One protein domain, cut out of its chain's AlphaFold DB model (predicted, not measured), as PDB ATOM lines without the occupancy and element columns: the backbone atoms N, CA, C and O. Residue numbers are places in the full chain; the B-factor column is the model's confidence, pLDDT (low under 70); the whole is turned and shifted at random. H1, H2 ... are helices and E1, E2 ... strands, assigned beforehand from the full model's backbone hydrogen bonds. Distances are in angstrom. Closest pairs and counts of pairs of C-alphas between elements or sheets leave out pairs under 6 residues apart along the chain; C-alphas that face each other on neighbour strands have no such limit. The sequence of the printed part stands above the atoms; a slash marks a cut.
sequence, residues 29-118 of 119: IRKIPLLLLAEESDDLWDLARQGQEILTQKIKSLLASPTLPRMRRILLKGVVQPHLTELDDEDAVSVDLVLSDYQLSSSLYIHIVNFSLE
ATOM      1  N   ILE A  29     -29.259 -40.648   0.955       90.94
ATOM      2  CA  ILE A  29     -28.277 -39.711   1.496       90.94
ATOM      3  C   ILE A  29     -26.988 -40.441   1.871       90.94
ATOM      4  O   ILE A  29     -26.984 -41.659   2.047       90.94
ATOM      5  N   ARG A  30     -25.891 -39.704   2.024       88.62
ATOM      6  CA  ARG A  30     -24.612 -40.228   2.509       88.62
ATOM      7  C   ARG A  30     -24.016 -39.370   3.614       88.62
ATOM      8  O   ARG A  30     -24.312 -38.179   3.703       88.62
ATOM      9  N   LYS A  31     -23.136 -39.973   4.418       86.88
ATOM     10  CA  LYS A  31     -22.328 -39.235   5.394       86.88
ATOM     11  C   LYS A  31     -21.439 -38.230   4.660       86.88
ATOM     12  O   LYS A  31     -20.794 -38.573   3.665       86.88
ATOM     13  N   ILE A  32     -21.392 -37.008   5.172       84.94
ATOM     14  CA  ILE A  32     -20.552 -35.931   4.657       84.94
ATOM     15  C   ILE A  32     -19.477 -35.545   5.679       84.94
ATOM     16  O   ILE A  32     -19.690 -35.687   6.884       84.94
ATOM     17  N   PRO A  33     -18.318 -35.031   5.235       81.00
ATOM     18  CA  PRO A  33     -17.348 -34.441   6.146       81.00
ATOM     19  C   PRO A  33     -17.972 -33.265   6.906       81.00
ATOM     20  O   PRO A  33     -18.468 -32.327   6.283       81.00
ATOM     21  N   LEU A  34     -17.891 -33.277   8.241       73.88
ATOM     22  CA  LEU A  34     -18.413 -32.194   9.093       73.88
ATOM     23  C   LEU A  34     -17.766 -30.835   8.787       73.88
ATOM     24  O   LEU A  34     -18.373 -29.799   9.021       73.88
ATOM     25  N   LEU A  35     -16.573 -30.842   8.184       73.06
ATOM     26  CA  LEU A  35     -15.889 -29.661   7.651       73.06
ATOM     27  C   LEU A  35     -16.756 -28.847   6.676       73.06
ATOM     28  O   LEU A  35     -16.600 -27.636   6.595       73.06
ATOM     29  N   LEU A  36     -17.702 -29.479   5.972       73.06
ATOM     30  CA  LEU A  36     -18.626 -28.785   5.068       73.06
ATOM     31  C   LEU A  36     -19.653 -27.901   5.798       73.06
ATOM     32  O   LEU A  36     -20.325 -27.099   5.153       73.06
ATOM     33  N   LEU A  37     -19.778 -28.029   7.125       70.06
ATOM     34  CA  LEU A  37     -20.588 -27.131   7.952       70.06
ATOM     35  C   LEU A  37     -19.905 -25.770   8.165       70.06
ATOM     36  O   LEU A  37     -20.599 -24.789   8.428       70.06
ATOM     37  N   ALA A  38     -18.576 -25.691   8.039       67.62
ATOM     38  CA  ALA A  38     -17.829 -24.443   8.169       67.62
ATOM     39  C   ALA A  38     -17.887 -23.623   6.865       67.62
ATOM     40  O   ALA A  38     -17.904 -24.163   5.752       67.62
ATOM     41  N   GLU A  39     -17.974 -22.297   6.989       61.56
ATOM     42  CA  GLU A  39     -17.985 -21.381   5.840       61.56
ATOM     43  C   GLU A  39     -16.585 -20.925   5.412       61.56
ATOM     44  O   GLU A  39     -16.409 -20.671   4.226       61.56
ATOM     45  N   GLU A  40     -15.575 -20.941   6.294       58.09
ATOM     46  CA  GLU A  40     -14.232 -20.423   5.984       58.09
ATOM     47  C   GLU A  40     -13.086 -21.273   6.564       58.09
ATOM     48  O   GLU A  40     -13.235 -21.976   7.566       58.09
ATOM     49  N   SER A  41     -11.924 -21.209   5.903       55.75
ATOM     50  CA  SER A  41     -10.698 -21.950   6.232       55.75
ATOM     51  C   SER A  41     -10.022 -21.509   7.529       55.75
ATOM     52  O   SER A  41      -9.346 -22.322   8.160       55.75
ATOM     53  N   ASP A  42     -10.206 -20.255   7.936       53.41
ATOM     54  CA  ASP A  42      -9.512 -19.684   9.096       53.41
ATOM     55  C   ASP A  42     -10.197 -20.084  10.412       53.41
ATOM     56  O   ASP A  42      -9.534 -20.447  11.383       53.41
ATOM     57  N   ASP A  43     -11.528 -20.201  10.393       59.62
ATOM     58  CA  ASP A  43     -12.337 -20.725  11.499       59.62
ATOM     59  C   ASP A  43     -11.991 -22.196  11.816       59.62
ATOM     60  O   ASP A  43     -12.118 -22.643  12.953       59.62
ATOM     61  N   LEU A  44     -11.531 -22.973  10.825       56.53
ATOM     62  CA  LEU A  44     -11.255 -24.408  10.964       56.53
ATOM     63  C   LEU A  44      -9.995 -24.718  11.774       56.53
ATOM     64  O   LEU A  44      -9.994 -25.681  12.545       56.53
ATOM     65  N   TRP A  45      -8.935 -23.924  11.624       59.94
ATOM     66  CA  TRP A  45      -7.717 -24.094  12.423       59.94
ATOM     67  C   TRP A  45      -7.938 -23.682  13.872       59.94
ATOM     68  O   TRP A  45      -7.437 -24.343  14.784       59.94
ATOM     69  N   ASP A  46      -8.747 -22.650  14.092       62.91
ATOM     70  CA  ASP A  46      -9.142 -22.245  15.433       62.91
ATOM     71  C   ASP A  46     -10.119 -23.244  16.064       62.91
ATOM     72  O   ASP A  46      -9.992 -23.549  17.249       62.91
ATOM     73  N   LEU A  47     -11.009 -23.857  15.278       58.69
ATOM     74  CA  LEU A  47     -11.858 -24.971  15.714       58.69
ATOM     75  C   LEU A  47     -11.042 -26.223  16.063       58.69
ATOM     76  O   LEU A  47     -11.307 -26.849  17.083       58.69
ATOM     77  N   ALA A  48     -10.032 -26.578  15.263       60.09
ATOM     78  CA  ALA A  48      -9.172 -27.738  15.515       60.09
ATOM     79  C   ALA A  48      -8.287 -27.570  16.764       60.09
ATOM     80  O   ALA A  48      -7.885 -28.562  17.371       60.09
ATOM     81  N   ARG A  49      -7.990 -26.323  17.157       66.06
ATOM     82  CA  ARG A  49      -7.296 -25.993  18.415       66.06
ATOM     83  C   ARG A  49      -8.223 -25.972  19.630       66.06
ATOM     84  O   ARG A  49      -7.734 -26.009  20.757       66.06
ATOM     85  N   GLN A  50      -9.536 -25.888  19.428       62.25
ATOM     86  CA  GLN A  50     -10.521 -25.864  20.505       62.25
ATOM     87  C   GLN A  50     -10.908 -27.289  20.925       62.25
ATOM     88  O   GLN A  50     -10.965 -28.213  20.117       62.25
ATOM     89  N   GLY A  51     -11.166 -27.480  22.221       62.62
ATOM     90  CA  GLY A  51     -11.559 -28.781  22.765       62.62
ATOM     91  C   GLY A  51     -12.857 -29.316  22.147       62.62
ATOM     92  O   GLY A  51     -13.726 -28.555  21.717       62.62
ATOM     93  N   GLN A  52     -13.012 -30.642  22.153       66.31
ATOM     94  CA  GLN A  52     -14.134 -31.380  21.548       66.31
ATOM     95  C   GLN A  52     -15.526 -30.856  21.960       66.31
ATOM     96  O   GLN A  52     -16.479 -30.893  21.178       66.31
ATOM     97  N   GLU A  53     -15.648 -30.330  23.176       65.19
ATOM     98  CA  GLU A  53     -16.891 -29.789  23.725       65.19
ATOM     99  C   GLU A  53     -17.308 -28.462  23.065       65.19
ATOM    100  O   GLU A  53     -18.474 -28.287  22.704       65.19
ATOM    101  N   ILE A  54     -16.349 -27.572  22.799       67.56
ATOM    102  CA  ILE A  54     -16.580 -26.284  22.124       67.56
ATOM    103  C   ILE A  54     -16.972 -26.524  20.665       67.56
ATOM    104  O   ILE A  54     -17.921 -25.928  20.153       67.56
ATOM    105  N   LEU A  55     -16.295 -27.471  20.016       64.38
ATOM    106  CA  LEU A  55     -16.591 -27.872  18.646       64.38
ATOM    107  C   LEU A  55     -18.010 -28.453  18.535       64.38
ATOM    108  O   LEU A  55     -18.756 -28.117  17.617       64.38
ATOM    109  N   THR A  56     -18.433 -29.238  19.527       66.25
ATOM    110  CA  THR A  56     -19.802 -29.768  19.610       66.25
ATOM    111  C   THR A  56     -20.841 -28.654  19.781       66.25
ATOM    112  O   THR A  56     -21.882 -28.681  19.123       66.25
ATOM    113  N   GLN A  57     -20.582 -27.656  20.633       68.94
ATOM    114  CA  GLN A  57     -21.487 -26.513  20.813       68.94
ATOM    115  C   GLN A  57     -21.589 -25.648  19.551       68.94
ATOM    116  O   GLN A  57     -22.696 -25.275  19.160       68.94
ATOM    117  N   LYS A  58     -20.466 -25.392  18.867       67.62
ATOM    118  CA  LYS A  58     -20.448 -24.605  17.627       67.62
ATOM    119  C   LYS A  58     -21.127 -25.357  16.474       67.62
ATOM    120  O   LYS A  58     -21.914 -24.762  15.744       67.62
ATOM    121  N   ILE A  59     -20.965 -26.682  16.371       66.06
ATOM    122  CA  ILE A  59     -21.765 -27.508  15.445       66.06
ATOM    123  C   ILE A  59     -23.260 -27.387  15.767       66.06
ATOM    124  O   ILE A  59     -24.056 -27.146  14.862       66.06
ATOM    125  N   LYS A  60     -23.658 -27.478  17.042       68.19
ATOM    126  CA  LYS A  60     -25.063 -27.302  17.449       68.19
ATOM    127  C   LYS A  60     -25.615 -25.924  17.069       68.19
ATOM    128  O   LYS A  60     -26.738 -25.851  16.580       68.19
ATOM    129  N   SER A  61     -24.839 -24.846  17.215       69.19
ATOM    130  CA  SER A  61     -25.277 -23.514  16.768       69.19
ATOM    131  C   SER A  61     -25.391 -23.410  15.244       69.19
ATOM    132  O   SER A  61     -26.335 -22.808  14.741       69.19
ATOM    133  N   LEU A  62     -24.476 -24.041  14.499       65.88
ATOM    134  CA  LEU A  62     -24.509 -24.067  13.030       65.88
ATOM    135  C   LEU A  62     -25.695 -24.879  12.486       65.88
ATOM    136  O   LEU A  62     -26.158 -24.613  11.375       65.88
ATOM    137  N   LEU A  63     -26.188 -25.848  13.263       66.06
ATOM    138  CA  LEU A  63     -27.413 -26.594  12.975       66.06
ATOM    139  C   LEU A  63     -28.678 -25.779  13.237       66.06
ATOM    140  O   LEU A  63     -29.655 -25.951  12.517       66.06
ATOM    141  N   ALA A  64     -28.657 -24.896  14.237       67.06
ATOM    142  CA  ALA A  64     -29.807 -24.071  14.599       67.06
ATOM    143  C   ALA A  64     -30.074 -22.921  13.607       67.06
ATOM    144  O   ALA A  64     -31.199 -22.439  13.535       67.06
ATOM    145  N   SER A  65     -29.061 -22.487  12.845       66.00
ATOM    146  CA  SER A  65     -29.188 -21.424  11.837       66.00
ATOM    147  C   SER A  65     -28.336 -21.731  10.594       66.00
ATOM    148  O   SER A  65     -27.210 -21.233  10.450       66.00
ATOM    149  N   PRO A  66     -28.809 -22.627   9.709       67.31
ATOM    150  CA  PRO A  66     -28.109 -22.932   8.474       67.31
ATOM    151  C   PRO A  66     -28.307 -21.803   7.451       67.31
ATOM    152  O   PRO A  66     -29.425 -21.399   7.146       67.31
ATOM    153  N   THR A  67     -27.206 -21.289   6.902       79.69
ATOM    154  CA  THR A  67     -27.226 -20.317   5.800       79.69
ATOM    155  C   THR A  67     -27.549 -21.021   4.476       79.69
ATOM    156  O   THR A  67     -27.226 -22.200   4.292       79.69
ATOM    157  N   LEU A  68     -28.141 -20.308   3.508       79.38
ATOM    158  CA  LEU A  68     -28.443 -20.863   2.176       79.38
ATOM    159  C   LEU A  68     -27.209 -21.480   1.475       79.38
ATOM    160  O   LEU A  68     -27.325 -22.598   0.965       79.38
ATOM    161  N   PRO A  69     -26.011 -20.853   1.485       83.62
ATOM    162  CA  PRO A  69     -24.811 -21.453   0.895       83.62
ATOM    163  C   PRO A  69     -24.360 -22.740   1.598       83.62
ATOM    164  O   PRO A  69     -23.849 -23.661   0.958       83.62
ATOM    165  N   ARG A  70     -24.544 -22.840   2.921       84.00
ATOM    166  CA  ARG A  70     -24.239 -24.058   3.684       84.00
ATOM    167  C   ARG A  70     -25.219 -25.177   3.347       84.00
ATOM    168  O   ARG A  70     -24.780 -26.292   3.067       84.00
ATOM    169  N   MET A  71     -26.519 -24.878   3.310       84.50
ATOM    170  CA  MET A  71     -27.541 -25.853   2.915       84.50
ATOM    171  C   MET A  71     -27.278 -26.384   1.508       84.50
ATOM    172  O   MET A  71     -27.228 -27.597   1.329       84.50
ATOM    173  N   ARG A  72     -27.008 -25.500   0.538       88.88
ATOM    174  CA  ARG A  72     -26.674 -25.888  -0.841       88.88
ATOM    175  C   ARG A  72     -25.514 -26.883  -0.890       88.88
ATOM    176  O   ARG A  72     -25.664 -27.974  -1.437       88.88
ATOM    177  N   ARG A  73     -24.377 -26.545  -0.267       88.12
ATOM    178  CA  ARG A  73     -23.181 -27.409  -0.235       88.12
ATOM    179  C   ARG A  73     -23.476 -28.774   0.381       88.12
ATOM    180  O   ARG A  73     -23.022 -29.795  -0.136       88.12
ATOM    181  N   ILE A  74     -24.238 -28.796   1.472       88.25
ATOM    182  CA  ILE A  74     -24.586 -30.032   2.174       88.25
ATOM    183  C   ILE A  74     -25.533 -30.897   1.349       88.25
ATOM    184  O   ILE A  74     -25.302 -32.098   1.262       88.25
ATOM    185  N   LEU A  75     -26.537 -30.315   0.696       89.44
ATOM    186  CA  LEU A  75     -27.454 -31.064  -0.163       89.44
ATOM    187  C   LEU A  75     -26.720 -31.659  -1.372       89.44
ATOM    188  O   LEU A  75     -26.807 -32.865  -1.592       89.44
ATOM    189  N   LEU A  76     -25.910 -30.865  -2.079       89.44
ATOM    190  CA  LEU A  76     -25.129 -31.334  -3.235       89.44
ATOM    191  C   LEU A  76     -24.151 -32.455  -2.881       89.44
ATOM    192  O   LEU A  76     -23.914 -33.371  -3.665       89.44
ATOM    193  N   LYS A  77     -23.531 -32.388  -1.698       88.62
ATOM    194  CA  LYS A  77     -22.581 -33.418  -1.266       88.62
ATOM    195  C   LYS A  77     -23.258 -34.594  -0.578       88.62
ATOM    196  O   LYS A  77     -22.698 -35.686  -0.641       88.62
ATOM    197  N   GLY A  78     -24.394 -34.391   0.074       87.31
ATOM    198  CA  GLY A  78     -25.051 -35.371   0.932       87.31
ATOM    199  C   GLY A  78     -26.141 -36.183   0.249       87.31
ATOM    200  O   GLY A  78     -26.345 -37.325   0.648       87.31
ATOM    201  N   VAL A  79     -26.806 -35.664  -0.784       89.75
ATOM    202  CA  VAL A  79     -27.815 -36.418  -1.538       89.75
ATOM    203  C   VAL A  79     -27.143 -37.216  -2.656       89.75
ATOM    204  O   VAL A  79     -26.378 -36.691  -3.461       89.75
ATOM    205  N   VAL A  80     -27.405 -38.520  -2.677       86.88
ATOM    206  CA  VAL A  80     -26.924 -39.471  -3.686       86.88
ATOM    207  C   VAL A  80     -27.995 -39.709  -4.746       86.88
ATOM    208  O   VAL A  80     -27.674 -39.726  -5.930       86.88
ATOM    209  N   GLN A  81     -29.250 -39.900  -4.327       86.69
ATOM    210  CA  GLN A  81     -30.395 -40.051  -5.228       86.69
ATOM    211  C   GLN A  81     -31.629 -39.317  -4.673       86.69
ATOM    212  O   GLN A  81     -31.909 -39.476  -3.480       86.69
ATOM    213  N   PRO A  82     -32.379 -38.573  -5.512       86.25
ATOM    214  CA  PRO A  82     -32.025 -38.169  -6.883       86.25
ATOM    215  C   PRO A  82     -30.710 -37.369  -6.928       86.25
ATOM    216  O   PRO A  82     -30.326 -36.758  -5.933       86.25
ATOM    217  N   HIS A  83     -29.980 -37.437  -8.045       85.81
ATOM    218  CA  HIS A  83     -28.718 -36.707  -8.172       85.81
ATOM    219  C   HIS A  83     -29.009 -35.205  -8.176       85.81
ATOM    220  O   HIS A  83     -29.834 -34.755  -8.965       85.81
ATOM    221  N   LEU A  84     -28.374 -34.449  -7.275       87.06
ATOM    222  CA  LEU A  84     -28.534 -32.997  -7.213       87.06
ATOM    223  C   LEU A  84     -27.380 -32.302  -7.929       87.06
ATOM    224  O   LEU A  84     -26.219 -32.649  -7.708       87.06
ATOM    225  N   THR A  85     -27.703 -31.283  -8.718       85.44
ATOM    226  CA  THR A  85     -26.738 -30.512  -9.506       85.44
ATOM    227  C   THR A  85     -27.027 -29.010  -9.433       85.44
ATOM    228  O   THR A  85     -28.145 -28.589  -9.131       85.44
ATOM    229  N   GLU A  86     -26.000 -28.201  -9.683       84.25
ATOM    230  CA  GLU A  86     -26.126 -26.754  -9.928       84.25
ATOM    231  C   GLU A  86     -26.255 -26.432 -11.425       84.25
ATOM    232  O   GLU A  86     -26.646 -25.327 -11.784       84.25
ATOM    233  N   LEU A  87     -25.900 -27.385 -12.290       81.19
ATOM    234  CA  LEU A  87     -25.920 -27.254 -13.745       81.19
ATOM    235  C   LEU A  87     -27.210 -27.853 -14.307       81.19
ATOM    236  O   LEU A  87     -27.720 -28.813 -13.736       81.19
ATOM    237  N   ASP A  88     -27.694 -27.348 -15.438       68.56
ATOM    238  CA  ASP A  88     -28.790 -27.995 -16.164       68.56
ATOM    239  C   ASP A  88     -28.298 -29.320 -16.763       68.56
ATOM    240  O   ASP A  88     -27.585 -29.348 -17.767       68.56
ATOM    241  N   ASP A  89     -28.649 -30.417 -16.096       76.19
ATOM    242  CA  ASP A  89     -28.394 -31.795 -16.509       76.19
ATOM    243  C   ASP A  89     -29.742 -32.530 -16.545       76.19
ATOM    244  O   ASP A  89     -30.515 -32.458 -15.588       76.19
ATOM    245  N   GLU A  90     -30.045 -33.191 -17.665       70.69
ATOM    246  CA  GLU A  90     -31.350 -33.814 -17.932       70.69
ATOM    247  C   GLU A  90     -31.658 -34.974 -16.971       70.69
ATOM    248  O   GLU A  90     -32.825 -35.233 -16.669       70.69
ATOM    249  N   ASP A  91     -30.621 -35.629 -16.439       76.12
ATOM    250  CA  ASP A  91     -30.740 -36.771 -15.523       76.12
ATOM    251  C   ASP A  91     -30.625 -36.373 -14.035       76.12
ATOM    252  O   ASP A  91     -30.561 -37.237 -13.147       76.12
ATOM    253  N   ALA A  92     -30.600 -35.071 -13.729       82.69
ATOM    254  CA  ALA A  92     -30.388 -34.558 -12.383       82.69
ATOM    255  C   ALA A  92     -31.441 -33.521 -11.964       82.69
ATOM    256  O   ALA A  92     -32.090 -32.856 -12.764       82.69
ATOM    257  N   VAL A  93     -31.625 -33.383 -10.653       84.44
ATOM    258  CA  VAL A  93     -32.548 -32.413 -10.065       84.44
ATOM    259  C   VAL A  93     -31.762 -31.174  -9.660       84.44
ATOM    260  O   VAL A  93     -30.779 -31.259  -8.920       84.44
ATOM    261  N   SER A  94     -32.214 -30.004 -10.109       87.12
ATOM    262  CA  SER A  94     -31.602 -28.737  -9.713       87.12
ATOM    263  C   SER A  94     -31.695 -28.533  -8.199       87.12
ATOM    264  O   SER A  94     -32.767 -28.640  -7.592       87.12
ATOM    265  N   VAL A  95     -30.564 -28.200  -7.576       88.12
ATOM    266  CA  VAL A  95     -30.512 -27.884  -6.145       88.12
ATOM    267  C   VAL A  95     -31.348 -26.648  -5.807       88.12
ATOM    268  O   VAL A  95     -31.911 -26.582  -4.718       88.12
ATOM    269  N   ASP A  96     -31.489 -25.702  -6.738       86.75
ATOM    270  CA  ASP A  96     -32.302 -24.497  -6.556       86.75
ATOM    271  C   ASP A  96     -33.788 -24.822  -6.384       86.75
ATOM    272  O   ASP A  96     -34.458 -24.223  -5.543       86.75
ATOM    273  N   LEU A  97     -34.288 -25.839  -7.094       86.44
ATOM    274  CA  LEU A  97     -35.658 -26.324  -6.918       86.44
ATOM    275  C   LEU A  97     -35.862 -26.918  -5.521       86.44
ATOM    276  O   LEU A  97     -36.851 -26.611  -4.862       86.44
ATOM    277  N   VAL A  98     -34.904 -27.708  -5.029       86.31
ATOM    278  CA  VAL A  98     -34.974 -28.279  -3.673       86.31
ATOM    279  C   VAL A  98     -34.872 -27.188  -2.608       86.31
ATOM    280  O   VAL A  98     -35.601 -27.232  -1.623       86.31
ATOM    281  N   LEU A  99     -33.997 -26.199  -2.801       87.12
ATOM    282  CA  LEU A  99     -33.822 -25.066  -1.886       87.12
ATOM    283  C   LEU A  99     -35.028 -24.118  -1.875       87.12
ATOM    284  O   LEU A  99     -35.253 -23.455  -0.864       87.12
ATOM    285  N   SER A 100     -35.799 -24.058  -2.966       86.69
ATOM    286  CA  SER A 100     -37.029 -23.262  -3.030       86.69
ATOM    287  C   SER A 100     -38.121 -23.785  -2.087       86.69
ATOM    288  O   SER A 100     -38.901 -22.996  -1.553       86.69
ATOM    289  N   ASP A 101     -38.127 -25.093  -1.804       86.75
ATOM    290  CA  ASP A 101     -38.938 -25.690  -0.746       86.75
ATOM    291  C   ASP A 101     -38.129 -25.732   0.560       86.75
ATOM    292  O   ASP A 101     -37.313 -26.624   0.819       86.75
ATOM    293  N   TYR A 102     -38.371 -24.739   1.416       83.56
ATOM    294  CA  TYR A 102     -37.695 -24.632   2.706       83.56
ATOM    295  C   TYR A 102     -37.932 -25.855   3.604       83.56
ATOM    296  O   TYR A 102     -37.024 -26.292   4.313       83.56
ATOM    297  N   GLN A 103     -39.135 -26.436   3.590       84.12
ATOM    298  CA  GLN A 103     -39.467 -27.567   4.455       84.12
ATOM    299  C   GLN A 103     -38.719 -28.826   4.011       84.12
ATOM    300  O   GLN A 103     -38.149 -29.540   4.844       84.12
ATOM    301  N   LEU A 104     -38.679 -29.075   2.702       86.75
ATOM    302  CA  LEU A 104     -37.937 -30.182   2.110       86.75
ATOM    303  C   LEU A 104     -36.428 -30.035   2.348       86.75
ATOM    304  O   LEU A 104     -35.786 -30.953   2.863       86.75
ATOM    305  N   SER A 105     -35.867 -28.873   2.010       87.50
ATOM    306  CA  SER A 105     -34.426 -28.622   2.102       87.50
ATOM    307  C   SER A 105     -33.906 -28.637   3.541       87.50
ATOM    308  O   SER A 105     -32.857 -29.231   3.798       87.50
ATOM    309  N   SER A 106     -34.636 -28.054   4.496       84.94
ATOM    310  CA  SER A 106     -34.260 -28.071   5.919       84.94
ATOM    311  C   SER A 106     -34.323 -29.477   6.519       84.94
ATOM    312  O   SER A 106     -33.400 -29.891   7.224       84.94
ATOM    313  N   SER A 107     -35.355 -30.252   6.183       86.25
ATOM    314  CA  SER A 107     -35.493 -31.635   6.648       86.25
ATOM    315  C   SER A 107     -34.378 -32.524   6.090       86.25
ATOM    316  O   SER A 107     -33.730 -33.253   6.843       86.25
ATOM    317  N   LEU A 108     -34.088 -32.425   4.787       87.31
ATOM    318  CA  LEU A 108     -32.981 -33.155   4.158       87.31
ATOM    319  C   LEU A 108     -31.631 -32.787   4.763       87.31
ATOM    320  O   LEU A 108     -30.829 -33.673   5.062       87.31
ATOM    321  N   TYR A 109     -31.395 -31.496   4.987       87.88
ATOM    322  CA  TYR A 109     -30.195 -31.007   5.652       87.88
ATOM    323  C   TYR A 109     -30.014 -31.656   7.032       87.88
ATOM    324  O   TYR A 109     -28.958 -32.227   7.307       87.88
ATOM    325  N   ILE A 110     -31.056 -31.647   7.872       86.19
ATOM    326  CA  ILE A 110     -31.019 -32.259   9.208       86.19
ATOM    327  C   ILE A 110     -30.724 -33.760   9.113       86.19
ATOM    328  O   ILE A 110     -29.874 -34.263   9.849       86.19
ATOM    329  N   HIS A 111     -31.371 -34.478   8.193       87.38
ATOM    330  CA  HIS A 111     -31.132 -35.911   8.007       87.38
ATOM    331  C   HIS A 111     -29.686 -36.221   7.606       87.38
ATOM    332  O   HIS A 111     -29.087 -37.145   8.161       87.38
ATOM    333  N   ILE A 112     -29.113 -35.450   6.679       87.56
ATOM    334  CA  ILE A 112     -27.724 -35.616   6.230       87.56
ATOM    335  C   ILE A 112     -26.751 -35.358   7.380       87.56
ATOM    336  O   ILE A 112     -25.823 -36.145   7.591       87.56
ATOM    337  N   VAL A 113     -26.952 -34.280   8.143       83.50
ATOM    338  CA  VAL A 113     -26.038 -33.956   9.242       83.50
ATOM    339  C   VAL A 113     -26.160 -34.964  10.379       83.50
ATOM    340  O   VAL A 113     -25.137 -35.479  10.824       83.50
ATOM    341  N   ASN A 114     -27.374 -35.326  10.794       84.00
ATOM    342  CA  ASN A 114     -27.569 -36.341  11.830       84.00
ATOM    343  C   ASN A 114     -26.914 -37.664  11.436       84.00
ATOM    344  O   ASN A 114     -26.175 -38.238  12.227       84.00
ATOM    345  N   PHE A 115     -27.087 -38.100  10.186       85.88
ATOM    346  CA  PHE A 115     -26.435 -39.315   9.709       85.88
ATOM    347  C   PHE A 115     -24.902 -39.211   9.690       85.88
ATOM    348  O   PHE A 115     -24.203 -40.199   9.906       85.88
ATOM    349  N   SER A 116     -24.367 -38.013   9.463       81.81
ATOM    350  CA  SER A 116     -22.923 -37.755   9.504       81.81
ATOM    351  C   SER A 116     -22.363 -37.697  10.930       81.81
ATOM    352  O   SER A 116     -21.168 -37.913  11.111       81.81
ATOM    353  N   LEU A 117     -23.211 -37.418  11.925       78.50
ATOM    354  CA  LEU A 117     -22.878 -37.411  13.354       78.50
ATOM    355  C   LEU A 117     -23.119 -38.767  14.038       78.50
ATOM    356  O   LEU A 117     -22.535 -39.020  15.088       78.50
ATOM    357  N   GLU A 118     -23.963 -39.632  13.469       76.94
ATOM    358  CA  GLU A 118     -24.130 -41.024  13.905       76.94
ATOM    359  C   GLU A 118     -22.780 -41.764  13.753       76.94
ATOM    360  O   GLU A 118     -22.233 -41.813  12.648       76.94
TER     361      GLU A 118
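Overview. This is residues 29 to 118 of the 119 residues of an uncharacterized protein of Elusimicrobia bacterium RIFCSPLOWO2_01_FULL_59_12 (UniProt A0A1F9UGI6). The longest helix, H6, crosses H4, which sits in the middle of a small helical body with the short helices H1 and H5 packed on it. At one end of the body H2 and H3 form a loose V, whose tip, residues 48 to 54, sticks out; at the other end lies the long loop of residues 82 to 94. The printed part has 90 residues, mostly helix, in the order H1, H2, H3, H4, E1, H5, H6; the one named strand, E1, pairs with no named strand. The whole is compact, with a radius of gyration of the C-alphas of 13.8 A and spans of 45 by 22 by 20 A.

Along the chain. H6, residues 102 to 117, is 22.3 A long and ends at C-alpha 117 (-22.878, -37.411, 13.354). H4 is residues 68 to 78, 15.0 A. H5 is residues 95 to 100, H1 residues 34 to 37, beginning at C-alpha 34 (-18.413, -32.194, 9.093), and E1 residues 79 to 81. H2, residues 41 to 49, measures 13.3 A, and H3, residues 52 to 64, 18.6 A.

Arrangement. H4 is the hub. H6 touches it with residues 105 to 112 alone, the same way at a steep tilt of 56 degrees; the C-alphas of Gly 78 and Ile 112 are closest, 5.9 A apart. H5 touches H4 at Val 95 and Arg 72, closest C-alphas 6.8 A, and H1 touches it at Leu 37 and Arg 70, 6.4 A. H5 and H6 only just touch, only at the corner, with 3 pairs of C-alphas within 8 A, the closest those of Leu 99 and Ser 105, 5.4 A. H2 and H3 are close but not clearly touching, closest C-alphas Leu 47 and Leu 55, 6.3 A, opposite ways at a steep tilt of 41 degrees. Every O i to N i+4 pair is within hydrogen-bond range in H3, H4, H5 and H6, and 3 of 5 in H2; H1 is too short for one.

Size, cuts and confidence. The C-alphas of Gly 51 and Glu 90 are the farthest apart, 45.5 A. The printed part has no cut, and the link from E1 to H5 is long. Residues 38 to 66 and residue 88 have pLDDT under 70.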